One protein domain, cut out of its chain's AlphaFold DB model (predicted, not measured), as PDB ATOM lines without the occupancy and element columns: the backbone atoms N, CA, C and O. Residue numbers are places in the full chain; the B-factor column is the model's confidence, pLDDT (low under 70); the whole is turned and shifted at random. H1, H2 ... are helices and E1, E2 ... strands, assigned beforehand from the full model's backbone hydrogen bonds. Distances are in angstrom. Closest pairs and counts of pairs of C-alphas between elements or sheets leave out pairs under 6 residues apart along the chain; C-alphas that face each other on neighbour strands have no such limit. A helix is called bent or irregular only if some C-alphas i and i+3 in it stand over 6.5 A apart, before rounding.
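Overview. This is residues 31 to 240 of the 260 residues of an uncharacterized protein of Proteobacteria bacterium (UniProt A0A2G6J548). Helices crossed at wide angles build a rounded body: the long H3, whose two arms run nearly straight on, lies between H1 on one side and H6 with H8 on the other, and H5 crosses H3b between them. The small hairpin of E1 and E2 packs beside H3, H2 crosses H3a, H7 packs on the beginning of H8, and H4 sits at the outside near H3b. The 210 printed residues hold eight named helices and two named strands in the order H1 E1 E2 H2 H3 H4 H5 H6 H7 H8; the sheet E1 - E2 is antiparallel and the class is mostly helix. The whole is compact, with a radius of gyration of the C-alphas of 16.8 A and spans of 44 by 44 by 32 A.

Along the chain. From Ala 31, go on to C-alpha 35 at (34.719, 112.036, -20.771), where H1 begins; it runs 31.0 A to residue 56. Then come E1, residues 82 to 84, E2, residues 90 to 92, and H2, residues 100 to 109. H3, residues 114 to 143, was assigned as one helix by its hydrogen bonds but is bent, with C-alphas 126 and 129 6.5 A apart. Its arms are H3a, residues 114 to 126, 17.4 A and irregular, with C-alphas 116 and 119 6.53 A apart, and H3b, residues 129 to 143, 21.0 A. Next are H4, residues 145 to 150, H5, residues 157 to 171, 20.7 A, H6, residues 175 to 193, 26.8 A, and H7, residues 201 to 211. H8, residues 218 to 240, runs 34.3 A to C-alpha 240 at (64.595, 77.016, -3.854); it has a kink of 33 degrees near residue 234 and is irregular, with C-alphas 236 and 239 7.0 A apart.

Arrangement. Look first at the hub, H5, which touches H3b at a steep tilt of 67 degrees, the closest C-alphas being Ala 135 and Ser 161, 4.8 A. H1 touches H3b, closest at C-alphas 48 and 131, 6.0 A. H6 touches H8 at C-alphas 186 and 225, 5.1 A, their closest. H2 touches H3a, about perpendicular at 75 degrees. H7 and H8 form a helical hairpin. H4 is close to H3b but not clearly touching. In the hairpin E1 and E2, N 83 and O 91 are within hydrogen-bond range at 2.9 A. Every O i to N i+4 pair is within range in H1, H2, H3b, H4, H5, H6 and H7, against 6 of 9 in H3a and 15 of 19 in H8.

Size, cuts and confidence. The C-alphas farthest apart, of Asp 32 and Thr 240, are 51.9 A apart. The printed part has no cut, and the link from H1 to E1, 25 residues, is long. Mean pLDDT of the printed part is 74.7; 73 residues are under 70, among them 191 to 223.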
ATOM      1  N   ALA A  31      36.356 108.190 -30.224       88.75
ATOM      2  CA  ALA A  31      35.788 109.522 -30.423       88.75
ATOM      3  C   ALA A  31      34.408 109.686 -29.761       88.75
ATOM      4  O   ALA A  31      34.146 110.749 -29.191       88.75
ATOM      5  N   ASP A  32      33.606 108.622 -29.763       88.81
ATOM      6  CA  ASP A  32      32.216 108.593 -29.298       88.81
ATOM      7  C   ASP A  32      32.093 108.341 -27.790       88.81
ATOM      8  O   ASP A  32      31.003 108.433 -27.237       88.81
ATOM      9  N   LEU A  33      33.206 108.034 -27.118       88.62
ATOM     10  CA  LEU A  33      33.236 107.807 -25.676       88.62
ATOM     11  C   LEU A  33      32.977 109.089 -24.880       88.62
ATOM     12  O   LEU A  33      33.489 110.171 -25.210       88.62
ATOM     13  N   ASP A  34      32.293 108.938 -23.752       90.19
ATOM     14  CA  ASP A  34      32.092 110.007 -22.781       90.19
ATOM     15  C   ASP A  34      33.412 110.407 -22.081       90.19
ATOM     16  O   ASP A  34      34.397 109.654 -22.076       90.19
ATOM     17  N   PRO A  35      33.493 111.590 -21.438       92.75
ATOM     18  CA  PRO A  35      34.719 112.036 -20.771       92.75
ATOM     19  C   PRO A  35      35.255 111.073 -19.699       92.75
ATOM     20  O   PRO A  35      36.470 110.895 -19.581       92.75
ATOM     21  N   HIS A  36      34.382 110.433 -18.913       89.38
ATOM     22  CA  HIS A  36      34.805 109.467 -17.891       89.38
ATOM     23  C   HIS A  36      35.309 108.160 -18.508       89.38
ATOM     24  O   HIS A  36      36.307 107.614 -18.044       89.38
ATOM     25  N   GLU A  37      34.692 107.697 -19.592       90.81
ATOM     26  CA  GLU A  37      35.145 106.546 -20.378       90.81
ATOM     27  C   GLU A  37      36.528 106.788 -20.983       90.81
ATOM     28  O   GLU A  37      37.444 105.981 -20.799       90.81
ATOM     29  N   LYS A  38      36.724 107.952 -21.615       92.69
ATOM     30  CA  LYS A  38      38.029 108.387 -22.135       92.69
ATOM     31  C   LYS A  38      39.090 108.429 -21.038       92.69
ATOM     32  O   LYS A  38      40.219 108.001 -21.278       92.69
ATOM     33  N   ARG A  39      38.737 108.886 -19.829       94.12
ATOM     34  CA  ARG A  39      39.632 108.864 -18.659       94.12
ATOM     35  C   ARG A  39      40.037 107.437 -18.286       94.12
ATOM     36  O   ARG A  39      41.216 107.211 -18.029       94.12
ATOM     37  N   VAL A  40      39.102 106.484 -18.247       92.88
ATOM     38  CA  VAL A  40      39.417 105.078 -17.933       92.88
ATOM     39  C   VAL A  40      40.358 104.489 -18.982       92.88
ATOM     40  O   VAL A  40      41.390 103.929 -18.613       92.88
ATOM     41  N   VAL A  41      40.058 104.681 -20.272       92.81
ATOM     42  CA  VAL A  41      40.935 104.245 -21.373       92.81
ATOM     43  C   VAL A  41      42.336 104.831 -21.214       92.81
ATOM     44  O   VAL A  41      43.315 104.101 -21.329       92.81
ATOM     45  N   GLN A  42      42.439 106.125 -20.902       94.62
ATOM     46  CA  GLN A  42      43.726 106.795 -20.741       94.62
ATOM     47  C   GLN A  42      44.531 106.235 -19.560       94.62
ATOM     48  O   GLN A  42      45.707 105.934 -19.728       94.62
ATOM     49  N   ILE A  43      43.902 106.020 -18.396       94.88
ATOM     50  CA  ILE A  43      44.567 105.424 -17.223       94.88
ATOM     51  C   ILE A  43      45.135 104.044 -17.568       94.88
ATOM     52  O   ILE A  43      46.297 103.767 -17.277       94.88
ATOM     53  N   VAL A  44      44.319 103.187 -18.191       92.62
ATOM     54  CA  VAL A  44      44.731 101.833 -18.581       92.62
ATOM     55  C   VAL A  44      45.868 101.895 -19.601       92.62
ATOM     56  O   VAL A  44      46.866 101.193 -19.456       92.62
ATOM     57  N   LEU A  45      45.744 102.759 -20.612       92.81
ATOM     58  CA  LEU A  45      46.749 102.917 -21.656       92.81
ATOM     59  C   LEU A  45      48.090 103.407 -21.095       92.81
ATOM     60  O   LEU A  45      49.132 102.910 -21.513       92.81
ATOM     61  N   ASP A  46      48.077 104.347 -20.152       94.00
ATOM     62  CA  ASP A  46      49.294 104.877 -19.534       94.00
ATOM     63  C   ASP A  46      50.003 103.830 -18.673       94.00
ATOM     64  O   ASP A  46      51.223 103.693 -18.760       94.00
ATOM     65  N   GLU A  47      49.255 103.041 -17.899       93.25
ATOM     66  CA  GLU A  47      49.820 101.922 -17.139       93.25
ATOM     67  C   GLU A  47      50.446 100.887 -18.093       93.25
ATOM     68  O   GLU A  47      51.604 100.504 -17.917       93.25
ATOM     69  N   LEU A  48      49.746 100.490 -19.162       92.12
ATOM     70  CA  LEU A  48      50.286  99.541 -20.143       92.12
ATOM     71  C   LEU A  48      51.528 100.075 -20.868       92.12
ATOM     72  O   LEU A  48      52.472  99.318 -21.089       92.12
ATOM     73  N   ARG A  49      51.560 101.366 -21.217       92.25
ATOM     74  CA  ARG A  49      52.747 102.015 -21.796       92.25
ATOM     75  C   ARG A  49      53.924 101.994 -20.833       92.25
ATOM     76  O   ARG A  49      55.031 101.682 -21.258       92.25
ATOM     77  N   GLY A  50      53.684 102.287 -19.555       91.75
ATOM     78  CA  GLY A  50      54.706 102.200 -18.513       91.75
ATOM     79  C   GLY A  50      55.271 100.786 -18.387       91.75
ATOM     80  O   GLY A  50      56.487 100.604 -18.359       91.75
ATOM     81  N   PHE A  51      54.397  99.778 -18.380       91.31
ATOM     82  CA  PHE A  51      54.813  98.379 -18.360       91.31
ATOM     83  C   PHE A  51      55.616  97.994 -19.604       91.31
ATOM     84  O   PHE A  51      56.671  97.382 -19.486       91.31
ATOM     85  N   ASN A  52      55.178  98.393 -20.794       90.00
ATOM     86  CA  ASN A  52      55.902  98.080 -22.021       90.00
ATOM     87  C   ASN A  52      57.260  98.756 -22.117       90.00
ATOM     88  O   ASN A  52      58.213  98.106 -22.517       90.00
ATOM     89  N   ALA A  53      57.368 100.017 -21.698       88.81
ATOM     90  CA  ALA A  53      58.658 100.691 -21.629       88.81
ATOM     91  C   ALA A  53      59.634  99.920 -20.727       88.81
ATOM     92  O   ALA A  53      60.798  99.770 -21.076       88.81
ATOM     93  N   GLN A  54      59.154  99.383 -19.597       86.94
ATOM     94  CA  GLN A  54      59.954  98.512 -18.737       86.94
ATOM     95  C   GLN A  54      60.334  97.215 -19.464       86.94
ATOM     96  O   GLN A  54      61.510  96.867 -19.460       86.94
ATOM     97  N   VAL A  55      59.383  96.517 -20.089       84.25
ATOM     98  CA  VAL A  55      59.632  95.282 -20.856       84.25
ATOM     99  C   VAL A  55      60.719  95.501 -21.918       84.25
ATOM    100  O   VAL A  55      61.718  94.785 -21.936       84.25
ATOM    101  N   GLU A  56      60.604  96.560 -22.714       83.69
ATOM    102  CA  GLU A  56      61.562  96.914 -23.768       83.69
ATOM    103  C   GLU A  56      62.983  97.199 -23.245       83.69
ATOM    104  O   GLU A  56      63.943  97.140 -24.013       83.69
ATOM    105  N   THR A  57      63.166  97.459 -21.941       81.81
ATOM    106  CA  THR A  57      64.517  97.621 -21.367       81.81
ATOM    107  C   THR A  57      65.298  96.312 -21.246       81.81
ATOM    108  O   THR A  57      66.527  96.351 -21.195       81.81
ATOM    109  N   TYR A  58      64.625  95.160 -21.178       77.50
ATOM    110  CA  TYR A  58      65.271  93.861 -20.941       77.50
ATOM    111  C   TYR A  58      64.912  92.788 -21.970       77.50
ATOM    112  O   TYR A  58      65.422  91.668 -21.892       77.50
ATOM    113  N   THR A  59      64.060  93.099 -22.945       75.25
ATOM    114  CA  THR A  59      63.706  92.184 -24.029       75.25
ATOM    115  C   THR A  59      63.385  92.940 -25.323       75.25
ATOM    116  O   THR A  59      62.903  94.067 -25.259       75.25
ATOM    117  N   PRO A  60      63.622  92.346 -26.511       70.19
ATOM    118  CA  PRO A  60      63.224  92.941 -27.788       70.19
ATOM    119  C   PRO A  60      61.710  92.854 -28.072       70.19
ATOM    120  O   PRO A  60      61.277  93.255 -29.149       70.19
ATOM    121  N   TYR A  61      60.917  92.271 -27.168       73.94
ATOM    122  CA  TYR A  61      59.468  92.145 -27.324       73.94
ATOM    123  C   TYR A  61      58.727  93.387 -26.819       73.94
ATOM    124  O   TYR A  61      59.103  93.992 -25.820       73.94
ATOM    125  N   THR A  62      57.604  93.678 -27.468       73.06
ATOM    126  CA  THR A  62      56.715  94.807 -27.181       73.06
ATOM    127  C   THR A  62      55.290  94.278 -27.164       73.06
ATOM    128  O   THR A  62      54.895  93.600 -28.106       73.06
ATOM    129  N   ILE A  63      54.477  94.650 -26.176       71.38
ATOM    130  CA  ILE A  63      53.052  94.272 -26.104       71.38
ATOM    131  C   ILE A  63      52.154  95.175 -26.969       71.38
ATOM    132  O   ILE A  63      51.071  95.602 -26.561       71.38
ATOM    133  N   ALA A  64      52.599  95.499 -28.185       67.69
ATOM    134  CA  ALA A  64      51.949  96.479 -29.061       67.69
ATOM    135  C   ALA A  64      50.497  96.105 -29.403       67.69
ATOM    136  O   ALA A  64      49.684  96.986 -29.684       67.69
ATOM    137  N   SER A  65      50.154  94.813 -29.346       65.94
ATOM    138  CA  SER A  65      48.807  94.316 -29.642       65.94
ATOM    139  C   SER A  65      47.731  94.823 -28.674       65.94
ATOM    140  O   SER A  65      46.567  94.893 -29.069       65.94
ATOM    141  N   VAL A  66      48.111  95.203 -27.446       66.31
ATOM    142  CA  VAL A  66      47.203  95.700 -26.395       66.31
ATOM    143  C   VAL A  66      47.451  97.165 -26.022       66.31
ATOM    144  O   VAL A  66      46.581  97.792 -25.423       66.31
ATOM    145  N   ILE A  67      48.584  97.761 -26.423       77.56
ATOM    146  CA  ILE A  67      48.863  99.205 -26.260       77.56
ATOM    147  C   ILE A  67      48.238  99.987 -27.404       77.56
ATOM    148  O   ILE A  67      48.882 100.669 -28.200       77.56
ATOM    149  N   ASN A  68      46.927  99.875 -27.489       79.44
ATOM    150  CA  ASN A  68      46.132 100.621 -28.430       79.44
ATOM    151  C   ASN A  68      44.828 100.983 -27.732       79.44
ATOM    152  O   ASN A  68      44.169 100.120 -27.157       79.44
ATOM    153  N   ARG A  69      44.441 102.258 -27.784       80.56
ATOM    154  CA  ARG A  69      43.174 102.709 -27.199       80.56
ATOM    155  C   ARG A  69      41.973 101.950 -27.776       80.56
ATOM    156  O   ARG A  69      41.048 101.654 -27.038       80.56
ATOM    157  N   GLU A  70      42.037 101.543 -29.047       81.06
ATOM    158  CA  GLU A  70      40.988 100.751 -29.712       81.06
ATOM    159  C   GLU A  70      40.943  99.286 -29.216       81.06
ATOM    160  O   GLU A  70      40.025  98.527 -29.525       81.06
ATOM    161  N   LYS A  71      41.951  98.871 -28.438       82.38
ATOM    162  CA  LYS A  71      42.045  97.569 -27.760       82.38
ATOM    163  C   LYS A  71      41.678  97.660 -26.278       82.38
ATOM    164  O   LYS A  71      41.837  96.685 -25.548       82.38
ATOM    165  N   ILE A  72      41.141  98.800 -25.841       84.88
ATOM    166  CA  ILE A  72      40.563  98.989 -24.512       84.88
ATOM    167  C   ILE A  72      39.078  99.286 -24.704       84.88
ATOM    168  O   ILE A  72      38.692 100.383 -25.097       84.88
ATOM    169  N   ASN A  73      38.236  98.291 -24.443       82.75
ATOM    170  CA  ASN A  73      36.795  98.410 -24.587       82.75
ATOM    171  C   ASN A  73      36.126  98.738 -23.244       82.75
ATOM    172  O   ASN A  73      36.184  97.937 -22.307       82.75
ATOM    173  N   VAL A  74      35.441  99.882 -23.194       77.06
ATOM    174  CA  VAL A  74      34.733 100.403 -22.010       77.06
ATOM    175  C   VAL A  74      33.207 100.207 -22.045       77.06
ATOM    176  O   VAL A  74      32.499 100.700 -21.169       77.06
ATOM    177  N   SER A  75      32.680  99.462 -23.025       63.19
ATOM    178  CA  SER A  75      31.244  99.436 -23.359       63.19
ATOM    179  C   SER A  75      30.383  98.380 -22.658       63.19
ATOM    180  O   SER A  75      29.252  98.124 -23.080       63.19
ATOM    181  N   PHE A  76      30.872  97.731 -21.601       60.69
ATOM    182  CA  PHE A  76      30.126  96.624 -21.001       60.69
ATOM    183  C   PHE A  76      28.911  97.109 -20.215       60.69
ATOM    184  O   PHE A  76      29.015  97.650 -19.116       60.69
ATOM    185  N   LYS A  77      27.730  96.835 -20.774       52.06
ATOM    186  CA  LYS A  77      26.454  96.842 -20.060       52.06
ATOM    187  C   LYS A  77      26.269  95.449 -19.450       52.06
ATOM    188  O   LYS A  77      26.151  94.471 -20.178       52.06
ATOM    189  N   GLY A  78      26.299  95.333 -18.122       52.56
ATOM    190  CA  GLY A  78      26.142  94.048 -17.419       52.56
ATOM    191  C   GLY A  78      27.255  93.744 -16.415       52.56
ATOM    192  O   GLY A  78      28.135  94.565 -16.185       52.56
ATOM    193  N   LYS A  79      27.190  92.581 -15.749       53.81
ATOM    194  CA  LYS A  79      27.997  92.190 -14.563       53.81
ATOM    195  C   LYS A  79      29.488  91.916 -14.828       53.81
ATOM    196  O   LYS A  79      30.175  91.396 -13.951       53.81
ATOM    197  N   ILE A  80      30.010  92.281 -15.995       59.22
ATOM    198  CA  ILE A  80      31.444  92.199 -16.277       59.22
ATOM    199  C   ILE A  80      32.104  93.438 -15.687       59.22
ATOM    200  O   ILE A  80      31.797  94.557 -16.077       59.22
ATOM    201  N   PHE A  81      33.018  93.245 -14.742       67.88
ATOM    202  CA  PHE A  81      33.789  94.347 -14.163       67.88
ATOM    203  C   PHE A  81      35.118  94.546 -14.897       67.88
ATOM    204  O   PHE A  81      35.546  95.682 -15.093       67.88
ATOM    205  N   PHE A  82      35.752  93.448 -15.320       69.75
ATOM    206  CA  PHE A  82      37.017  93.453 -16.048       69.75
ATOM    207  C   PHE A  82      37.275  92.093 -16.709       69.75
ATOM    208  O   PHE A  82      36.934  91.061 -16.130       69.75
ATOM    209  N   GLY A  83      37.912  92.066 -17.880       65.44
ATOM    210  CA  GLY A  83      38.272  90.818 -18.549       65.44
ATOM    211  C   GLY A  83      39.188  90.990 -19.759       65.44
ATOM    212  O   GLY A  83      39.346  92.078 -20.298       65.44
ATOM    213  N   ASN A  84      39.778  89.879 -20.190       61.88
ATOM    214  CA  ASN A  84      40.366  89.696 -21.516       61.88
ATOM    215  C   ASN A  84      39.778  88.383 -22.039       61.88
ATOM    216  O   ASN A  84      39.945  87.344 -21.394       61.88
ATOM    217  N   LEU A  85      39.032  88.445 -23.141       58.91
ATOM    218  CA  LEU A  85      38.268  87.307 -23.664       58.91
ATOM    219  C   LEU A  85      39.069  86.482 -24.685       58.91
ATOM    220  O   LEU A  85      38.503  85.669 -25.413       58.91
ATOM    221  N   GLY A  86      40.392  86.672 -24.738       58.62
ATOM    222  CA  GLY A  86      41.271  86.018 -25.707       58.62
ATOM    223  C   GLY A  86      41.287  86.697 -27.078       58.62
ATOM    224  O   GLY A  86      41.898  86.178 -28.007       58.62
ATOM    225  N   ASP A  87      40.656  87.863 -27.209       64.38
ATOM    226  CA  ASP A  87      40.599  88.684 -28.423       64.38
ATOM    227  C   ASP A  87      41.637  89.824 -28.430       64.38
ATOM    228  O   ASP A  87      41.583  90.728 -29.271       64.38
ATOM    229  N   GLN A  88      42.603  89.765 -27.502       70.88
ATOM    230  CA  GLN A  88      43.636  90.785 -27.280       70.88
ATOM    231  C   GLN A  88      43.045  92.157 -26.923       70.88
ATOM    232  O   GLN A  88      43.648  93.189 -27.209       70.88
ATOM    233  N   VAL A  89      41.845  92.186 -26.345       74.94
ATOM    234  CA  VAL A  89      41.177  93.417 -25.922       74.94
ATOM    235  C   VAL A  89      41.017  93.373 -24.412       74.94
ATOM    236  O   VAL A  89      40.644  92.356 -23.824       74.94
ATOM    237  N   ILE A  90      41.315  94.497 -23.769       79.00
ATOM    238  CA  ILE A  90      41.009  94.690 -22.359       79.00
ATOM    239  C   ILE A  90      39.603  95.253 -22.266       79.00
ATOM    240  O   ILE A  90      39.294  96.316 -22.796       79.00
ATOM    241  N   HIS A  91      38.755  94.522 -21.572       79.19
ATOM    242  CA  HIS A  91      37.373  94.857 -21.313       79.19
ATOM    243  C   HIS A  91      37.253  95.375 -19.892       79.19
ATOM    244  O   HIS A  91      37.683  94.700 -18.956       79.19
ATOM    245  N   ILE A  92      36.694  96.566 -19.713       82.06
ATOM    246  CA  ILE A  92      36.647  97.208 -18.402       82.06
ATOM    247  C   ILE A  92      35.393  98.049 -18.260       82.06
ATOM    248  O   ILE A  92      35.075  98.831 -19.143       82.06
ATOM    249  N   SER A  93      34.684  97.903 -17.145       84.62
ATOM    250  CA  SER A  93      33.500  98.721 -16.887       84.62
ATOM    251  C   SER A  93      33.894  99.988 -16.127       84.62
ATOM    252  O   SER A  93      34.451  99.904 -15.023       84.62
ATOM    253  N   PRO A  94      33.629 101.187 -16.677       89.06
ATOM    254  CA  PRO A  94      33.761 102.424 -15.923       89.06
ATOM    255  C   PRO A  94      32.869 102.390 -14.683       89.06
ATOM    256  O   PRO A  94      31.727 101.938 -14.747       89.06
ATOM    257  N   TRP A  95      33.362 102.888 -13.551       90.69
ATOM    258  CA  TRP A  95      32.616 102.912 -12.293       90.69
ATOM    259  C   TRP A  95      31.300 103.682 -12.447       90.69
ATOM    260  O   TRP A  95      30.250 103.284 -11.936       90.69
ATOM    261  N   GLU A  96      31.361 104.781 -13.194       90.56
ATOM    262  CA  GLU A  96      30.240 105.636 -13.567       90.56
ATOM    263  C   GLU A  96      29.182 104.893 -14.392       90.56
ATOM    264  O   GLU A  96      28.001 105.200 -14.253       90.56
ATOM    265  N   ASN A  97      29.574 103.863 -15.144       86.12
ATOM    266  CA  ASN A  97      28.667 103.051 -15.958       86.12
ATOM    267  C   ASN A  97      28.093 101.846 -15.192       86.12
ATOM    268  O   ASN A  97      27.139 101.226 -15.660       86.12
ATOM    269  N   LEU A  98      28.639 101.507 -14.017       83.25
ATOM    270  CA  LEU A  98      28.100 100.432 -13.181       83.25
ATOM    271  C   LEU A  98      26.715 100.799 -12.633       83.25
ATOM    272  O   LEU A  98      26.516 101.906 -12.122       83.25
ATOM    273  N   SER A  99      25.790  99.837 -12.652       82.75
ATOM    274  CA  SER A  99      24.490  99.956 -11.989       82.75
ATOM    275  C   SER A  99      24.639 100.072 -10.468       82.75
ATOM    276  O   SER A  99      25.674  99.731  -9.887       82.75
ATOM    277  N   GLU A 100      23.586 100.529  -9.786       88.00
ATOM    278  CA  GLU A 100      23.591 100.638  -8.323       88.00
ATOM    279  C   GLU A 100      23.905  99.292  -7.644       88.00
ATOM    280  O   GLU A 100      24.751  99.235  -6.750       88.00
ATOM    281  N   ASP A 101      23.302  98.200  -8.119       83.25
ATOM    282  CA  ASP A 101      23.535  96.851  -7.595       83.25
ATOM    283  C   ASP A 101      24.978  96.386  -7.795       83.25
ATOM    284  O   ASP A 101      25.565  95.758  -6.916       83.25
ATOM    285  N   GLN A 102      25.595  96.740  -8.922       81.38
ATOM    286  CA  GLN A 102      26.996  96.419  -9.188       81.38
ATOM    287  C   GLN A 102      27.946  97.201  -8.288       81.38
ATOM    288  O   GLN A 102      28.927  96.647  -7.793       81.38
ATOM    289  N   ARG A 103      27.647  98.477  -8.032       87.81
ATOM    290  CA  ARG A 103      28.427  99.290  -7.093       87.81
ATOM    291  C   ARG A 103      28.279  98.781  -5.663       87.81
ATOM    292  O   ARG A 103      29.275  98.721  -4.946       87.81
ATOM    293  N   LYS A 104      27.071  98.365  -5.258       87.44
ATOM    294  CA  LYS A 104      26.823  97.699  -3.967       87.44
ATOM    295  C   LYS A 104      27.579  96.380  -3.865       87.44
ATOM    296  O   LYS A 104      28.191  96.122  -2.836       87.44
ATOM    297  N   LEU A 105      27.594  95.581  -4.931       81.38
ATOM    298  CA  LEU A 105      28.354  94.335  -4.981       81.38
ATOM    299  C   LEU A 105      29.860  94.583  -4.816       81.38
ATOM    300  O   LEU A 105      30.492  93.941  -3.981       81.38
ATOM    301  N   ALA A 106      30.424  95.540  -5.558       84.50
ATOM    302  CA  ALA A 106      31.832  95.911  -5.433       84.50
ATOM    303  C   ALA A 106      32.158  96.447  -4.028       84.50
ATOM    304  O   ALA A 106      33.170  96.079  -3.437       84.50
ATOM    305  N   ALA A 107      31.282  97.273  -3.453       88.69
ATOM    306  CA  ALA A 107      31.416  97.737  -2.075       88.69
ATOM    307  C   ALA A 107      31.376  96.580  -1.065       88.69
ATOM    308  O   ALA A 107      32.182  96.550  -0.133       88.69
ATOM    309  N   GLY A 108      30.502  95.600  -1.319       84.25
ATOM    310  CA  GLY A 108      30.444  94.318  -0.632       84.25
ATOM    311  C   GLY A 108      31.804  93.635  -0.634       84.25
ATOM    312  O   GLY A 108      32.377  93.490   0.436       84.25
ATOM    313  N   TRP A 109      32.381  93.343  -1.804       82.31
ATOM    314  CA  TRP A 109      33.707  92.710  -1.937       82.31
ATOM    315  C   TRP A 109      34.804  93.367  -1.097       82.31
ATOM    316  O   TRP A 109      35.678  92.692  -0.551       82.31
ATOM    317  N   PHE A 110      34.769  94.694  -1.003       85.94
ATOM    318  CA  PHE A 110      35.776  95.478  -0.296       85.94
ATOM    319  C   PHE A 110      35.432  95.722   1.180       85.94
ATOM    320  O   PHE A 110      36.209  96.376   1.874       85.94
ATOM    321  N   SER A 111      34.305  95.192   1.669       88.44
ATOM    322  CA  SER A 111      33.776  95.409   3.022       88.44
ATOM    323  C   SER A 111      33.683  96.900   3.378       88.44
ATOM    324  O   SER A 111      34.138  97.324   4.439       88.44
ATOM    325  N   THR A 112      33.154  97.719   2.468       92.06
ATOM    326  CA  THR A 112      33.128  99.183   2.615       92.06
ATOM    327  C   THR A 112      31.845  99.806   2.058       92.06
ATOM    328  O   THR A 112      30.956  99.106   1.579       92.06
ATOM    329  N   SER A 113      31.718 101.134   2.135       95.62
ATOM    330  CA  SER A 113      30.595 101.867   1.538       95.62
ATOM    331  C   SER A 113      30.764 102.029   0.024       95.62
ATOM    332  O   SER A 113      31.880 102.056  -0.488       95.62
ATOM    333  N   VAL A 114      29.664 102.228  -0.709       94.62
ATOM    334  CA  VAL A 114      29.711 102.493  -2.162       94.62
ATOM    335  C   VAL A 114      30.602 103.693  -2.502       94.62
ATOM    336  O   VAL A 114      31.376 103.633  -3.454       94.62
ATOM    337  N   ALA A 115      30.558 104.759  -1.699       94.44
ATOM    338  CA  ALA A 115      31.399 105.938  -1.909       94.44
ATOM    339  C   ALA A 115      32.899 105.622  -1.751       94.44
ATOM    340  O   ALA A 115      33.714 106.050  -2.566       94.44
ATOM    341  N   ALA A 116      33.260 104.829  -0.737       95.75
ATOM    342  CA  ALA A 116      34.643 104.428  -0.482       95.75
ATOM    343  C   ALA A 116      35.137 103.305  -1.416       95.75
ATOM    344  O   ALA A 116      36.343 103.125  -1.585       95.75
ATOM    345  N   ALA A 117      34.226 102.568  -2.056       93.88
ATOM    346  CA  ALA A 117      34.554 101.483  -2.971       93.88
ATOM    347  C   ALA A 117      35.134 101.976  -4.303       93.88
ATOM    348  O   ALA A 117      35.988 101.297  -4.871       93.88
ATOM    349  N   LYS A 118      34.735 103.165  -4.778       94.81
ATOM    350  CA  LYS A 118      35.215 103.735  -6.047       94.81
ATOM    351  C   LYS A 118      36.748 103.777  -6.158       94.81
ATOM    352  O   LYS A 118      37.280 103.156  -7.073       94.81
ATOM    353  N   PRO A 119      37.501 104.443  -5.261       95.56
ATOM    354  CA  PRO A 119      38.960 104.506  -5.387       95.56
ATOM    355  C   PRO A 119      39.638 103.130  -5.286       95.56
ATOM    356  O   PRO A 119      40.677 102.915  -5.912       95.56
ATOM    357  N   ILE A 120      39.056 102.183  -4.540       94.19
ATOM    358  CA  ILE A 120      39.549 100.798  -4.456       94.19
ATOM    359  C   ILE A 120      39.341 100.089  -5.798       94.19
ATOM    360  O   ILE A 120      40.265  99.462  -6.313       94.19
ATOM    361  N   TYR A 121      38.154 100.242  -6.383       92.12
ATOM    362  CA  TYR A 121      37.801  99.705  -7.690       92.12
ATOM    363  C   TYR A 121      38.744 100.221  -8.780       92.12
ATOM    364  O   TYR A 121      39.356  99.420  -9.485       92.12
ATOM    365  N   GLU A 122      38.932 101.542  -8.873       93.50
ATOM    366  CA  GLU A 122      39.822 102.142  -9.874       93.50
ATOM    367  C   GLU A 122      41.263 101.637  -9.708       93.50
ATOM    368  O   GLU A 122      41.914 101.251 -10.679       93.50
ATOM    369  N   LYS A 123      41.776 101.584  -8.472       94.19
ATOM    370  CA  LYS A 123      43.146 101.121  -8.214       94.19
ATOM    371  C   LYS A 123      43.334  99.639  -8.546       94.19
ATOM    372  O   LYS A 123      44.378  99.265  -9.079       94.19
ATOM    373  N   LEU A 124      42.342  98.800  -8.251       90.19
ATOM    374  CA  LEU A 124      42.407  97.368  -8.523       90.19
ATOM    375  C   LEU A 124      42.255  97.063 -10.018       90.19
ATOM    376  O   LEU A 124      43.119  96.407 -10.595       90.19
ATOM    377  N   PHE A 125      41.177  97.527 -10.646       88.38
ATOM    378  CA  PHE A 125      40.839  97.140 -12.014       88.38
ATOM    379  C   PHE A 125      41.608  97.945 -13.060       88.38
ATOM    380  O   PHE A 125      42.121  97.366 -14.013       88.38
ATOM    381  N   TYR A 126      41.737  99.263 -12.880       91.94
ATOM    382  CA  TYR A 126      42.254 100.136 -13.945       91.94
ATOM    383  C   TYR A 126      43.777 100.153 -13.974       91.94
ATOM    384  O   TYR A 126      44.370 100.520 -14.982       91.94
ATOM    385  N   ARG A 127      44.409  99.767 -12.860       92.88
ATOM    386  CA  ARG A 127      45.864  99.771 -12.708       92.88
ATOM    387  C   ARG A 127      46.393  98.358 -12.539       92.88
ATOM    388  O   ARG A 127      46.997  97.825 -13.457       92.88
ATOM    389  N   PHE A 128      46.120  97.717 -11.403       91.12
ATOM    390  CA  PHE A 128      46.749  96.432 -11.098       91.12
ATOM    391  C   PHE A 128      46.356  95.322 -12.082       91.12
ATOM    392  O   PHE A 128      47.222  94.664 -12.659       91.12
ATOM    393  N   LEU A 129      45.055  95.117 -12.302       86.94
ATOM    394  CA  LEU A 129      44.580  94.072 -13.208       86.94
ATOM    395  C   LEU A 129      44.828  94.417 -14.681       86.94
ATOM    396  O   LEU A 129      45.096  93.504 -15.458       86.94
ATOM    397  N   ALA A 130      44.831  95.701 -15.051       88.62
ATOM    398  CA  ALA A 130      45.270  96.153 -16.372       88.62
ATOM    399  C   ALA A 130      46.709  95.710 -16.679       88.62
ATOM    400  O   ALA A 130      46.936  95.033 -17.684       88.62
ATOM    401  N   ILE A 131      47.658  95.985 -15.776       90.81
ATOM    402  CA  ILE A 131      49.041  95.505 -15.916       90.81
ATOM    403  C   ILE A 131      49.099  93.983 -15.942       90.81
ATOM    404  O   ILE A 131      49.812  93.419 -16.765       90.81
ATOM    405  N   SER A 132      48.319  93.302 -15.099       86.25
ATOM    406  CA  SER A 132      48.274  91.838 -15.104       86.25
ATOM    407  C   SER A 132      47.851  91.261 -16.453       86.25
ATOM    408  O   SER A 132      48.421  90.262 -16.887       86.25
ATOM    409  N   GLN A 133      46.925  91.903 -17.170       83.31
ATOM    410  CA  GLN A 133      46.581  91.494 -18.536       83.31
ATOM    411  C   GLN A 133      47.696  91.801 -19.536       83.31
ATOM    412  O   GLN A 133      47.997  90.948 -20.367       83.31
ATOM    413  N   GLY A 134      48.352  92.961 -19.427       86.00
ATOM    414  CA  GLY A 134      49.541  93.278 -20.224       86.00
ATOM    415  C   GLY A 134      50.654  92.242 -20.035       86.00
ATOM    416  O   GLY A 134      51.212  91.742 -21.006       86.00
ATOM    417  N   ALA A 135      50.905  91.829 -18.793       85.06
ATOM    418  CA  ALA A 135      51.873  90.796 -18.450       85.06
ATOM    419  C   ALA A 135      51.497  89.416 -19.012       85.06
ATOM    420  O   ALA A 135      52.365  88.697 -19.496       85.06
ATOM    421  N   LYS A 136      50.212  89.039 -18.997       81.50
ATOM    422  CA  LYS A 136      49.751  87.809 -19.669       81.50
ATOM    423  C   LYS A 136      49.977  87.879 -21.175       81.50
ATOM    424  O   LYS A 136      50.481  86.920 -21.753       81.50
ATOM    425  N   GLN A 137      49.637  89.009 -21.796       81.19
ATOM    426  CA  GLN A 137      49.827  89.210 -23.229       81.19
ATOM    427  C   GLN A 137      51.308  89.136 -23.615       81.19
ATOM    428  O   GLN A 137      51.650  88.438 -24.563       81.19
ATOM    429  N   PHE A 138      52.184  89.769 -22.832       82.38
ATOM    430  CA  PHE A 138      53.632  89.680 -23.006       82.38
ATOM    431  C   PHE A 138      54.113  88.230 -23.057       82.38
ATOM    432  O   PHE A 138      54.845  87.853 -23.965       82.38
ATOM    433  N   GLN A 139      53.665  87.395 -22.119       77.44
ATOM    434  CA  GLN A 139      54.057  85.987 -22.074       77.44
ATOM    435  C   GLN A 139      53.568  85.216 -23.307       77.44
ATOM    436  O   GLN A 139      54.319  84.424 -23.876       77.44
ATOM    437  N   TYR A 140      52.336  85.471 -23.755       77.00
ATOM    438  CA  TYR A 140      51.806  84.862 -24.975       77.00
ATOM    439  C   TYR A 140      52.570  85.276 -26.232       77.00
ATOM    440  O   TYR A 140      52.762  84.446 -27.119       77.00
ATOM    441  N   GLU A 141      53.015  86.526 -26.316       76.81
ATOM    442  CA  GLU A 141      53.777  87.027 -27.462       76.81
ATOM    443  C   GLU A 141      55.236  86.574 -27.440       76.81
ATOM    444  O   GLU A 141      55.767  86.178 -28.474       76.81
ATOM    445  N   ALA A 142      55.871  86.576 -26.268       76.44
ATOM    446  CA  ALA A 142      57.275  86.213 -26.116       76.44
ATOM    447  C   ALA A 142      57.527  84.705 -26.271       76.44
ATOM    448  O   ALA A 142      58.580  84.305 -26.766       76.44
ATOM    449  N   LEU A 143      56.585  83.867 -25.822       72.56
ATOM    450  CA  LEU A 143      56.743  82.405 -25.790       72.56
ATOM    451  C   LEU A 143      55.883  81.682 -26.834       72.56
ATOM    452  O   LEU A 143      56.121  80.512 -27.120       72.56
ATOM    453  N   GLY A 144      54.895  82.367 -27.409       69.31
ATOM    454  CA  GLY A 144      53.891  81.770 -28.279       69.31
ATOM    455  C   GLY A 144      52.762  81.107 -27.487       69.31
ATOM    456  O   GLY A 144      52.982  80.340 -26.547       69.31
ATOM    457  N   VAL A 145      51.521  81.371 -27.906       67.50
ATOM    458  CA  VAL A 145      50.306  80.831 -27.271       67.50
ATOM    459  C   VAL A 145      50.364  79.304 -27.192       67.50
ATOM    460  O   VAL A 145      50.207  78.733 -26.119       67.50
ATOM    461  N   GLU A 146      50.657  78.626 -28.300       63.00
ATOM    462  CA  GLU A 146      50.685  77.159 -28.357       63.00
ATOM    463  C   GLU A 146      51.686  76.547 -27.372       63.00
ATOM    464  O   GLU A 146      51.364  75.571 -26.696       63.00
ATOM    465  N   TRP A 147      52.865  77.154 -27.222       72.06
ATOM    466  CA  TRP A 147      53.873  76.687 -26.275       72.06
ATOM    467  C   TRP A 147      53.419  76.889 -24.830       72.06
ATOM    468  O   TRP A 147      53.488  75.953 -24.030       72.06
ATOM    469  N   VAL A 148      52.898  78.076 -24.499       64.06
ATOM    470  CA  VAL A 148      52.381  78.389 -23.156       64.06
ATOM    471  C   VAL A 148      51.281  77.406 -22.762       64.06
ATOM    472  O   VAL A 148      51.255  76.922 -21.632       64.06
ATOM    473  N   PHE A 149      50.385  77.077 -23.694       61.25
ATOM    474  CA  PHE A 149      49.312  76.114 -23.468       61.25
ATOM    475  C   PHE A 149      49.816  74.666 -23.391       61.25
ATOM    476  O   PHE A 149      49.407  73.932 -22.488       61.25
ATOM    477  N   GLY A 150      50.721  74.264 -24.285       53.66
ATOM    478  CA  GLY A 150      51.310  72.923 -24.314       53.66
ATOM    479  C   GLY A 150      52.164  72.599 -23.086       53.66
ATOM    480  O   GLY A 150      52.298  71.432 -22.727       53.66
ATOM    481  N   ASN A 151      52.680  73.619 -22.395       61.97
ATOM    482  CA  ASN A 151      53.563  73.472 -21.235       61.97
ATOM    483  C   ASN A 151      52.912  73.892 -19.907       61.97
ATOM    484  O   ASN A 151      53.616  74.157 -18.934       61.97
ATOM    485  N   ARG A 152      51.573  73.912 -19.812       57.91
ATOM    486  CA  ARG A 152      50.839  74.320 -18.590       57.91
ATOM    487  C   ARG A 152      51.142  73.504 -17.326       57.91
ATOM    488  O   ARG A 152      50.795  73.921 -16.225       57.91
ATOM    489  N   SER A 153      51.746  72.325 -17.474       51.31
ATOM    490  CA  SER A 153      52.234  71.502 -16.360       51.31
ATOM    491  C   SER A 153      53.504  72.061 -15.705       51.31
ATOM    492  O   SER A 153      53.752  71.771 -14.540       51.31
ATOM    493  N   LEU A 154      54.288  72.854 -16.439       55.78
ATOM    494  CA  LEU A 154      55.552  73.461 -16.004       55.78
ATOM    495  C   LEU A 154      55.433  74.987 -15.863       55.78
ATOM    496  O   LEU A 154      56.114  75.614 -15.051       55.78
ATOM    497  N   TYR A 155      54.543  75.581 -16.652       55.91
ATOM    498  CA  TYR A 155      54.336  77.011 -16.772       55.91
ATOM    499  C   TYR A 155      52.924  77.389 -16.317       55.91
ATOM    500  O   TYR A 155      51.939  76.806 -16.768       55.91
ATOM    501  N   ASN A 156      52.803  78.381 -15.434       70.81
ATOM    502  CA  ASN A 156      51.508  78.829 -14.932       70.81
ATOM    503  C   ASN A 156      51.319  80.308 -15.269       70.81
ATOM    504  O   ASN A 156      51.893  81.178 -14.615       70.81
ATOM    505  N   VAL A 157      50.506  80.585 -16.292       70.00
ATOM    506  CA  VAL A 157      50.362  81.937 -16.850       70.00
ATOM    507  C   VAL A 157      49.838  82.937 -15.817       70.00
ATOM    508  O   VAL A 157      50.245  84.095 -15.819       70.00
ATOM    509  N   GLU A 158      48.991  82.515 -14.880       71.88
ATOM    510  CA  GLU A 158      48.488  83.351 -13.790       71.88
ATOM    511  C   GLU A 158      49.581  83.700 -12.774       71.88
ATOM    512  O   GLU A 158      49.723  84.867 -12.411       71.88
ATOM    513  N   ARG A 159      50.386  82.719 -12.348       74.25
ATOM    514  CA  ARG A 159      51.541  82.941 -11.463       74.25
ATOM    515  C   ARG A 159      52.574  83.843 -12.131       74.25
ATOM    516  O   ARG A 159      53.035  84.808 -11.523       74.25
ATOM    517  N   ASP A 160      52.956  83.526 -13.363       75.06
ATOM    518  CA  ASP A 160      54.078  84.178 -14.033       75.06
ATOM    519  C   ASP A 160      53.707  85.598 -14.494       75.06
ATOM    520  O   ASP A 160      54.477  86.532 -14.272       75.06
ATOM    521  N   SER A 161      52.474  85.828 -14.964       78.75
ATOM    522  CA  SER A 161      51.979  87.195 -15.206       78.75
ATOM    523  C   SER A 161      51.869  88.034 -13.932       78.75
ATOM    524  O   SER A 161      52.147  89.234 -13.957       78.75
ATOM    525  N   LEU A 162      51.511  87.431 -12.793       79.81
ATOM    526  CA  LEU A 162      51.520  88.124 -11.506       79.81
ATOM    527  C   LEU A 162      52.946  88.515 -11.093       79.81
ATOM    528  O   LEU A 162      53.152  89.620 -10.594       79.81
ATOM    529  N   ARG A 163      53.941  87.652 -11.325       78.88
ATOM    530  CA  ARG A 163      55.352  87.976 -11.058       78.88
ATOM    531  C   ARG A 163      55.825  89.156 -11.898       78.88
ATOM    532  O   ARG A 163      56.408  90.079 -11.334       78.88
ATOM    533  N   GLU A 164      55.510  89.172 -13.190       83.44
ATOM    534  CA  GLU A 164      55.815  90.309 -14.072       83.44
ATOM    535  C   GLU A 164      55.092  91.589 -13.630       83.44
ATOM    536  O   GLU A 164      55.704  92.649 -13.531       83.44
ATOM    537  N   THR A 165      53.820  91.485 -13.232       88.06
ATOM    538  CA  THR A 165      53.051  92.615 -12.676       88.06
ATOM    539  C   THR A 165      53.730  93.206 -11.440       88.06
ATOM    540  O   THR A 165      53.842  94.421 -11.285       88.06
ATOM    541  N   LEU A 166      54.207  92.354 -10.531       85.50
ATOM    542  CA  LEU A 166      54.914  92.798  -9.330       85.50
ATOM    543  C   LEU A 166      56.317  93.326  -9.638       85.50
ATOM    544  O   LEU A 166      56.779  94.227  -8.938       85.50
ATOM    545  N   SER A 167      56.980  92.786 -10.662       85.56
ATOM    546  CA  SER A 167      58.257  93.287 -11.176       85.56
ATOM    547  C   SER A 167      58.108  94.716 -11.699       85.56
ATOM    548  O   SER A 167      58.872  95.594 -11.300       85.56
ATOM    549  N   TYR A 168      57.049  94.988 -12.462       88.88
ATOM    550  CA  TYR A 168      56.688  96.341 -12.880       88.88
ATOM    551  C   TYR A 168      56.517  97.283 -11.696       88.88
ATOM    552  O   TYR A 168      57.195  98.307 -11.605       88.88
ATOM    553  N   TYR A 169      55.680  96.910 -10.723       89.56
ATOM    554  CA  TYR A 169      55.482  97.758  -9.550       89.56
ATOM    555  C   TYR A 169      56.753  97.922  -8.714       89.56
ATOM    556  O   TYR A 169      56.909  98.946  -8.051       89.56
ATOM    557  N   ARG A 170      57.690  96.969  -8.751       87.69
ATOM    558  CA  ARG A 170      59.021  97.132  -8.152       87.69
ATOM    559  C   ARG A 170      59.835  98.175  -8.899       87.69
ATOM    560  O   ARG A 170      60.394  99.052  -8.251       87.69
ATOM    561  N   HIS A 171      59.871  98.090 -10.225       87.75
ATOM    562  CA  HIS A 171      60.617  99.009 -11.075       87.75
ATOM    563  C   HIS A 171      60.173 100.464 -10.875       87.75
ATOM    564  O   HIS A 171      61.009 101.342 -10.700       87.75
ATOM    565  N   VAL A 172      58.863 100.708 -10.787       90.56
ATOM    566  CA  VAL A 172      58.322 102.058 -10.548       90.56
ATOM    567  C   VAL A 172      58.274 102.455  -9.062       90.56
ATOM    568  O   VAL A 172      57.629 103.439  -8.708       90.56
ATOM    569  N   GLY A 173      58.912 101.693  -8.164       88.75
ATOM    570  CA  GLY A 173      59.034 102.036  -6.740       88.75
ATOM    571  C   GLY A 173      57.751 101.897  -5.908       88.75
ATOM    572  O   GLY A 173      57.662 102.449  -4.815       88.75
ATOM    573  N   ARG A 174      56.745 101.158  -6.392       91.94
ATOM    574  CA  ARG A 174      55.403 101.030  -5.781       91.94
ATOM    575  C   ARG A 174      55.031  99.611  -5.344       91.94
ATOM    576  O   ARG A 174      53.889  99.369  -4.953       91.94
ATOM    577  N   GLN A 175      55.965  98.657  -5.377       87.56
ATOM    578  CA  GLN A 175      55.672  97.248  -5.083       87.56
ATOM    579  C   GLN A 175      55.057  97.056  -3.698       87.56
ATOM    580  O   GLN A 175      54.032  96.395  -3.591       87.56
ATOM    581  N   ALA A 176      55.659  97.620  -2.646       85.69
ATOM    582  CA  ALA A 176      55.180  97.423  -1.277       85.69
ATOM    583  C   ALA A 176      53.757  97.979  -1.081       85.69
ATOM    584  O   ALA A 176      52.895  97.302  -0.519       85.69
ATOM    585  N   GLU A 177      53.504  99.180  -1.610       91.75
ATOM    586  CA  GLU A 177      52.195  99.839  -1.603       91.75
ATOM    587  C   GLU A 177      51.144  98.987  -2.330       91.75
ATOM    588  O   GLU A 177      50.094  98.669  -1.768       91.75
ATOM    589  N   MET A 178      51.433  98.597  -3.576       89.00
ATOM    590  CA  MET A 178      50.490  97.856  -4.408       89.00
ATOM    591  C   MET A 178      50.243  96.450  -3.860       89.00
ATOM    592  O   MET A 178      49.106  95.987  -3.812       89.00
ATOM    593  N   TRP A 179      51.289  95.787  -3.377       85.75
ATOM    594  CA  TRP A 179      51.182  94.449  -2.816       85.75
ATOM    595  C   TRP A 179      50.354  94.414  -1.532       85.75
ATOM    596  O   TRP A 179      49.481  93.554  -1.388       85.75
ATOM    597  N   SER A 180      50.579  95.367  -0.622       86.81
ATOM    598  CA  SER A 180      49.780  95.497   0.601       86.81
ATOM    599  C   SER A 180      48.309  95.763   0.271       86.81
ATOM    600  O   SER A 180      47.419  95.073   0.773       86.81
ATOM    601  N   PHE A 181      48.059  96.687  -0.664       90.56
ATOM    602  CA  PHE A 181      46.717  97.007  -1.143       90.56
ATOM    603  C   PHE A 181      45.982  95.778  -1.699       90.56
ATOM    604  O   PHE A 181      44.909  95.428  -1.202       90.56
ATOM    605  N   VAL A 182      46.562  95.087  -2.683       87.19
ATOM    606  CA  VAL A 182      45.912  93.944  -3.342       87.19
ATOM    607  C   VAL A 182      45.706  92.784  -2.365       87.19
ATOM    608  O   VAL A 182      44.648  92.157  -2.367       87.19
ATOM    609  N   THR A 183      46.669  92.531  -1.473       83.44
ATOM    610  CA  THR A 183      46.534  91.491  -0.441       83.44
ATOM    611  C   THR A 183      45.371  91.791   0.504       83.44
ATOM    612  O   THR A 183      44.598  90.891   0.831       83.44
ATOM    613  N   SER A 184      45.225  93.048   0.934       84.56
ATOM    614  CA  SER A 184      44.127  93.465   1.809       84.56
ATOM    615  C   SER A 184      42.771  93.287   1.127       84.56
ATOM    616  O   SER A 184      41.863  92.697   1.709       84.56
ATOM    617  N   VAL A 185      42.648  93.742  -0.123       85.56
ATOM    618  CA  VAL A 185      41.420  93.595  -0.916       85.56
ATOM    619  C   VAL A 185      41.057  92.121  -1.099       85.56
ATOM    620  O   VAL A 185      39.924  91.723  -0.833       85.56
ATOM    621  N   CYS A 186      42.022  91.283  -1.478       81.62
ATOM    622  CA  CYS A 186      41.768  89.863  -1.686       81.62
ATOM    623  C   CYS A 186      41.441  89.103  -0.402       81.62
ATOM    624  O   CYS A 186      40.634  88.176  -0.439       81.62
ATOM    625  N   LYS A 187      41.996  89.509   0.744       81.38
ATOM    626  CA  LYS A 187      41.594  88.953   2.039       81.38
ATOM    627  C   LYS A 187      40.115  89.230   2.320       81.38
ATOM    628  O   LYS A 187      39.411  88.303   2.710       81.38
ATOM    629  N   SER A 188      39.641  90.457   2.091       78.94
ATOM    630  CA  SER A 188      38.223  90.805   2.265       78.94
ATOM    631  C   SER A 188      37.313  89.953   1.376       78.94
ATOM    632  O   SER A 188      36.371  89.343   1.879       78.94
ATOM    633  N   ILE A 189      37.662  89.815   0.092       73.62
ATOM    634  CA  ILE A 189      36.909  89.005  -0.881       73.62
ATOM    635  C   ILE A 189      36.838  87.533  -0.449       73.62
ATOM    636  O   ILE A 189      35.770  86.923  -0.461       73.62
ATOM    637  N   LEU A 190      37.969  86.943  -0.050       70.06
ATOM    638  CA  LEU A 190      38.031  85.525   0.318       70.06
ATOM    639  C   LEU A 190      37.300  85.223   1.635       70.06
ATOM    640  O   LEU A 190      36.643  84.191   1.735       70.06
ATOM    641  N   VAL A 191      37.374  86.114   2.632       68.62
ATOM    642  CA  VAL A 191      36.657  85.950   3.911       68.62
ATOM    643  C   VAL A 191      35.143  85.924   3.697       68.62
ATOM    644  O   VAL A 191      34.464  85.087   4.286       68.62
ATOM    645  N   GLN A 192      34.616  86.783   2.823       62.69
ATOM    646  CA  GLN A 192      33.179  86.845   2.543       62.69
ATOM    647  C   GLN A 192      32.639  85.631   1.778       62.69
ATOM    648  O   GLN A 192      31.461  85.304   1.903       62.69
ATOM    649  N   HIS A 193      33.480  84.953   0.994       57.97
ATOM    650  CA  HIS A 193      33.056  83.878   0.091       57.97
ATOM    651  C   HIS A 193      33.560  82.479   0.492       57.97
ATOM    652  O   HIS A 193      33.425  81.531  -0.283       57.97
ATOM    653  N   GLY A 194      34.101  82.325   1.705       54.03
ATOM    654  CA  GLY A 194      34.590  81.057   2.251       54.03
ATOM    655  C   GLY A 194      36.113  80.917   2.159       54.03
ATOM    656  O   GLY A 194      36.710  81.060   1.091       54.03
ATOM    657  N   SER A 195      36.720  80.598   3.304       42.81
ATOM    658  CA  SER A 195      38.144  80.753   3.635       42.81
ATOM    659  C   SER A 195      39.106  79.706   3.070       42.81
ATOM    660  O   SER A 195      40.315  79.855   3.243       42.81
ATOM    661  N   SER A 196      38.633  78.663   2.391       45.22
ATOM    662  CA  SER A 196      39.529  77.694   1.761       45.22
ATOM    663  C   SER A 196      39.701  78.010   0.275       45.22
ATOM    664  O   SER A 196      38.730  78.122  -0.474       45.22
ATOM    665  N   ILE A 197      40.960  78.129  -0.153       50.16
ATOM    666  CA  ILE A 197      41.354  78.007  -1.558       50.16
ATOM    667  C   ILE A 197      41.880  76.577  -1.739       50.16
ATOM    668  O   ILE A 197      43.087  76.349  -1.630       50.16
ATOM    669  N   PRO A 198      41.021  75.566  -1.944       45.66
ATOM    670  CA  PRO A 198      41.520  74.284  -2.392       45.66
ATOM    671  C   PRO A 198      41.943  74.456  -3.850       45.66
ATOM    672  O   PRO A 198      41.100  74.619  -4.713       45.66
ATOM    673  N   PHE A 199      43.235  74.393  -4.174       51.75
ATOM    674  CA  PHE A 199      43.697  74.285  -5.570       51.75
ATOM    675  C   PHE A 199      43.416  72.881  -6.142       51.75
ATOM    676  O   PHE A 199      44.269  72.259  -6.769       51.75
ATOM    677  N   SER A 200      42.227  72.335  -5.883       49.62
ATOM    678  CA  SER A 200      41.796  71.040  -6.394       49.62
ATOM    679  C   SER A 200      41.188  71.193  -7.791       49.62
ATOM    680  O   SER A 200      40.625  72.230  -8.148       49.62
ATOM    681  N   LYS A 201      41.233  70.120  -8.591       43.94
ATOM    682  CA  LYS A 201      40.530  70.068  -9.887       43.94
ATOM    683  C   LYS A 201      39.021  70.326  -9.737       43.94
ATOM    684  O   LYS A 201      38.422  70.915 -10.629       43.94
ATOM    685  N   SER A 202      38.421  69.933  -8.607       44.72
ATOM    686  CA  SER A 202      37.017  70.225  -8.289       44.72
ATOM    687  C   SER A 202      36.767  71.713  -8.042       44.72
ATOM    688  O   SER A 202      35.829  72.253  -8.606       44.72
ATOM    689  N   TYR A 203      37.638  72.409  -7.309       47.38
ATOM    690  CA  TYR A 203      37.539  73.857  -7.116       47.38
ATOM    691  C   TYR A 203      37.690  74.627  -8.421       47.38
ATOM    692  O   TYR A 203      36.938  75.564  -8.668       47.38
ATOM    693  N   LEU A 204      38.644  74.235  -9.270       48.81
ATOM    694  CA  LEU A 204      38.787  74.831 -10.597       48.81
ATOM    695  C   LEU A 204      37.523  74.614 -11.426       48.81
ATOM    696  O   LEU A 204      37.059  75.561 -12.039       48.81
ATOM    697  N   ARG A 205      36.924  73.419 -11.399       48.38
ATOM    698  CA  ARG A 205      35.655  73.131 -12.082       48.38
ATOM    699  C   ARG A 205      34.496  73.973 -11.539       48.38
ATOM    700  O   ARG A 205      33.784  74.573 -12.332       48.38
ATOM    701  N   ASP A 206      34.325  74.050 -10.223       49.94
ATOM    702  CA  ASP A 206      33.214  74.773  -9.595       49.94
ATOM    703  C   ASP A 206      33.376  76.300  -9.776       49.94
ATOM    704  O   ASP A 206      32.403  77.006 -10.036       49.94
ATOM    705  N   ASN A 207      34.615  76.815  -9.749       49.81
ATOM    706  CA  ASN A 207      34.907  78.200 -10.134       49.81
ATOM    707  C   ASN A 207      34.721  78.416 -11.628       49.81
ATOM    708  O   ASN A 207      34.168  79.436 -11.987       49.81
ATOM    709  N   VAL A 208      35.121  77.488 -12.497       47.12
ATOM    710  CA  VAL A 208      34.827  77.554 -13.939       47.12
ATOM    711  C   VAL A 208      33.318  77.616 -14.172       47.12
ATOM    712  O   VAL A 208      32.872  78.371 -15.024       47.12
ATOM    713  N   GLN A 209      32.522  76.908 -13.374       47.34
ATOM    714  CA  GLN A 209      31.062  76.964 -13.425       47.34
ATOM    715  C   GLN A 209      30.504  78.324 -12.974       47.34
ATOM    716  O   GLN A 209      29.587  78.844 -13.601       47.34
ATOM    717  N   GLN A 210      31.071  78.932 -11.927       47.19
ATOM    718  CA  GLN A 210      30.709  80.291 -11.491       47.19
ATOM    719  C   GLN A 210      31.214  81.374 -12.457       47.19
ATOM    720  O   GLN A 210      30.510  82.339 -12.712       47.19
ATOM    721  N   LEU A 211      32.402  81.189 -13.032       45.97
ATOM    722  CA  LEU A 211      32.997  82.002 -14.096       45.97
ATOM    723  C   LEU A 211      32.164  81.941 -15.382       45.97
ATOM    724  O   LEU A 211      32.087  82.923 -16.110       45.97
ATOM    725  N   ALA A 212      31.546  80.789 -15.648       42.53
ATOM    726  CA  ALA A 212      30.640  80.565 -16.766       42.53
ATOM    727  C   ALA A 212      29.219  81.074 -16.505       42.53
ATOM    728  O   ALA A 212      28.413  81.117 -17.432       42.53
ATOM    729  N   ASN A 213      28.900  81.446 -15.263       47.69
ATOM    730  CA  ASN A 213      27.630  82.057 -14.926       47.69
ATOM    731  C   ASN A 213      27.774  83.590 -15.014       47.69
ATOM    732  O   ASN A 213      28.345  84.197 -14.102       47.69
ATOM    733  N   PRO A 214      27.236  84.242 -16.065       46.31
ATOM    734  CA  PRO A 214      27.318  85.697 -16.219       46.31
ATOM    735  C   PRO A 214      26.634  86.451 -15.067       46.31
ATOM    736  O   PRO A 214      26.926  87.625 -14.831       46.31
ATOM    737  N   ASP A 215      25.774  85.775 -14.299       49.00
ATOM    738  CA  ASP A 215      25.115  86.325 -13.125       49.00
ATOM    739  C   ASP A 215      25.913  86.219 -11.822       49.00
ATOM    740  O   ASP A 215      25.499  86.840 -10.836       49.00
ATOM    741  N   ALA A 216      27.051  85.512 -11.816       55.06
ATOM    742  CA  ALA A 216      27.881  85.248 -10.637       55.06
ATOM    743  C   ALA A 216      29.323  85.814 -10.751       55.06
ATOM    744  O   ALA A 216      30.302  85.075 -10.613       55.06
ATOM    745  N   PRO A 217      29.500  87.145 -10.910       57.34
ATOM    746  CA  PRO A 217      30.816  87.803 -11.022       57.34
ATOM    747  C   PRO A 217      31.733  87.613  -9.796       57.34
ATOM    748  O   PRO A 217      32.938  87.863  -9.857       57.34
ATOM    749  N   THR A 218      31.177  87.142  -8.679       62.22
ATOM    750  CA  THR A 218      31.898  86.750  -7.461       62.22
ATOM    751  C   THR A 218      32.894  85.612  -7.703       62.22
ATOM    752  O   THR A 218      33.965  85.611  -7.092       62.22
ATOM    753  N   GLY A 219      32.601  84.683  -8.623       59.47
ATOM    754  CA  GLY A 219      33.490  83.565  -8.957       59.47
ATOM    755  C   GLY A 219      34.813  84.021  -9.579       59.47
ATOM    756  O   GLY A 219      35.882  83.544  -9.197       59.47
ATOM    757  N   TYR A 220      34.767  85.021 -10.468       62.03
ATOM    758  CA  TYR A 220      35.969  85.587 -11.092       62.03
ATOM    759  C   TYR A 220      36.893  86.254 -10.081       62.03
ATOM    760  O   TYR A 220      38.092  85.969 -10.045       62.03
ATOM    761  N   MET A 221      36.338  87.092  -9.206       69.44
ATOM    762  CA  MET A 221      37.134  87.767  -8.181       69.44
ATOM    763  C   MET A 221      37.740  86.784  -7.181       69.44
ATOM    764  O   MET A 221      38.898  86.943  -6.788       69.44
ATOM    765  N   ARG A 222      37.009  85.724  -6.823       66.56
ATOM    766  CA  ARG A 222      37.526  84.652  -5.966       66.56
ATOM    767  C   ARG A 222      38.667  83.882  -6.635       66.56
ATOM    768  O   ARG A 222      39.675  83.611  -5.985       66.56
ATOM    769  N   TYR A 223      38.552  83.591  -7.931       67.69
ATOM    770  CA  TYR A 223      39.610  82.959  -8.721       67.69
ATOM    771  C   TYR A 223      40.878  83.824  -8.781       67.69
ATOM    772  O   TYR A 223      41.961  83.351  -8.431       67.69
ATOM    773  N   VAL A 224      40.748  85.102  -9.152       72.50
ATOM    774  CA  VAL A 224      41.871  86.054  -9.225       72.50
ATOM    775  C   VAL A 224      42.565  86.186  -7.865       72.50
ATOM    776  O   VAL A 224      43.787  86.067  -7.776       72.50
ATOM    777  N   CYS A 225      41.794  86.351  -6.789       74.81
ATOM    778  CA  CYS A 225      42.348  86.444  -5.440       74.81
ATOM    779  C   CYS A 225      42.974  85.140  -4.938       74.81
ATOM    780  O   CYS A 225      43.949  85.189  -4.186       74.81
ATOM    781  N   GLY A 226      42.484  83.986  -5.395       70.00
ATOM    782  CA  GLY A 226      43.131  82.696  -5.171       70.00
ATOM    783  C   GLY A 226      44.542  82.647  -5.764       70.00
ATOM    784  O   GLY A 226      45.489  82.278  -5.071       70.00
ATOM    785  N   TRP A 227      44.714  83.094  -7.010       68.75
ATOM    786  CA  TRP A 227      46.035  83.149  -7.650       68.75
ATOM    787  C   TRP A 227      46.982  84.150  -7.004       68.75
ATOM    788  O   TRP A 227      48.159  83.844  -6.830       68.75
ATOM    789  N   ILE A 228      46.477  85.309  -6.585       72.50
ATOM    790  CA  ILE A 228      47.275  86.291  -5.842       72.50
ATOM    791  C   ILE A 228      47.776  85.694  -4.521       72.50
ATOM    792  O   ILE A 228      48.955  85.821  -4.187       72.50
ATOM    793  N   ALA A 229      46.904  84.994  -3.791       67.81
ATOM    794  CA  ALA A 229      47.281  84.304  -2.563       67.81
ATOM    795  C   ALA A 229      48.300  83.177  -2.816       67.81
ATOM    796  O   ALA A 229      49.237  83.034  -2.034       67.81
ATOM    797  N   LYS A 230      48.178  82.421  -3.918       63.38
ATOM    798  CA  LYS A 230      49.167  81.399  -4.302       63.38
ATOM    799  C   LYS A 230      50.517  81.994  -4.670       63.38
ATOM    800  O   LYS A 230      51.534  81.538  -4.164       63.38
ATOM    801  N   GLY A 231      50.525  83.038  -5.497       60.16
ATOM    802  CA  GLY A 231      51.750  83.727  -5.894       60.16
ATOM    803  C   GLY A 231      52.544  84.249  -4.695       60.16
ATOM    804  O   GLY A 231      53.765  84.287  -4.753       60.16
ATOM    805  N   LYS A 232      51.874  84.576  -3.579       60.34
ATOM    806  CA  LYS A 232      52.524  84.915  -2.303       60.34
ATOM    807  C   LYS A 232      53.280  83.740  -1.678       60.34
ATOM    808  O   LYS A 232      54.368  83.954  -1.159       60.34
ATOM    809  N   VAL A 233      52.688  82.546  -1.681       56.69
ATOM    810  CA  VAL A 233      53.302  81.327  -1.129       56.69
ATOM    811  C   VAL A 233      54.478  80.911  -2.009       56.69
ATOM    812  O   VAL A 233      55.600  80.805  -1.526       56.69
ATOM    813  N   ASP A 234      54.252  80.834  -3.319       51.12
ATOM    814  CA  ASP A 234      55.281  80.428  -4.276       51.12
ATOM    815  C   ASP A 234      56.450  81.447  -4.311       51.12
ATOM    816  O   ASP A 234      57.608  81.058  -4.393       51.12
ATOM    817  N   ALA A 235      56.206  82.758  -4.159       45.94
ATOM    818  CA  ALA A 235      57.280  83.764  -4.093       45.94
ATOM    819  C   ALA A 235      58.192  83.639  -2.853       45.94
ATOM    820  O   ALA A 235      59.320  84.136  -2.887       45.94
ATOM    821  N   VAL A 236      57.727  82.994  -1.777       45.16
ATOM    822  CA  VAL A 236      58.541  82.668  -0.593       45.16
ATOM    823  C   VAL A 236      59.362  81.392  -0.836       45.16
ATOM    824  O   VAL A 236      60.534  81.359  -0.464       45.16
ATOM    825  N   ASP A 237      58.811  80.408  -1.553       38.66
ATOM    826  CA  ASP A 237      59.477  79.134  -1.878       38.66
ATOM    827  C   ASP A 237      60.402  79.194  -3.115       38.66
ATOM    828  O   ASP A 237      61.225  78.309  -3.353       38.66
ATOM    829  N   MET A 238      60.356  80.265  -3.910       36.41
ATOM    830  CA  MET A 238      61.126  80.375  -5.156       36.41
ATOM    831  C   MET A 238      62.613  80.748  -5.008       36.41
ATOM    832  O   MET A 238      63.322  80.783  -6.016       36.41
ATOM    833  N   ARG A 239      63.145  80.953  -3.791       38.19
ATOM    834  CA  ARG A 239      64.612  80.867  -3.595       38.19
ATOM    835  C   ARG A 239      65.131  79.441  -3.814       38.19
ATOM    836  O   ARG A 239      66.317  79.278  -4.079       38.19
ATOM    837  N   THR A 240      64.255  78.440  -3.745       35.91
ATOM    838  CA  THR A 240      64.595  77.016  -3.854       35.91
ATOM    839  C   THR A 240      64.249  76.383  -5.207       35.91
ATOM    840  O   THR A 240      64.897  75.411  -5.579       35.91
TER     841      THR A 240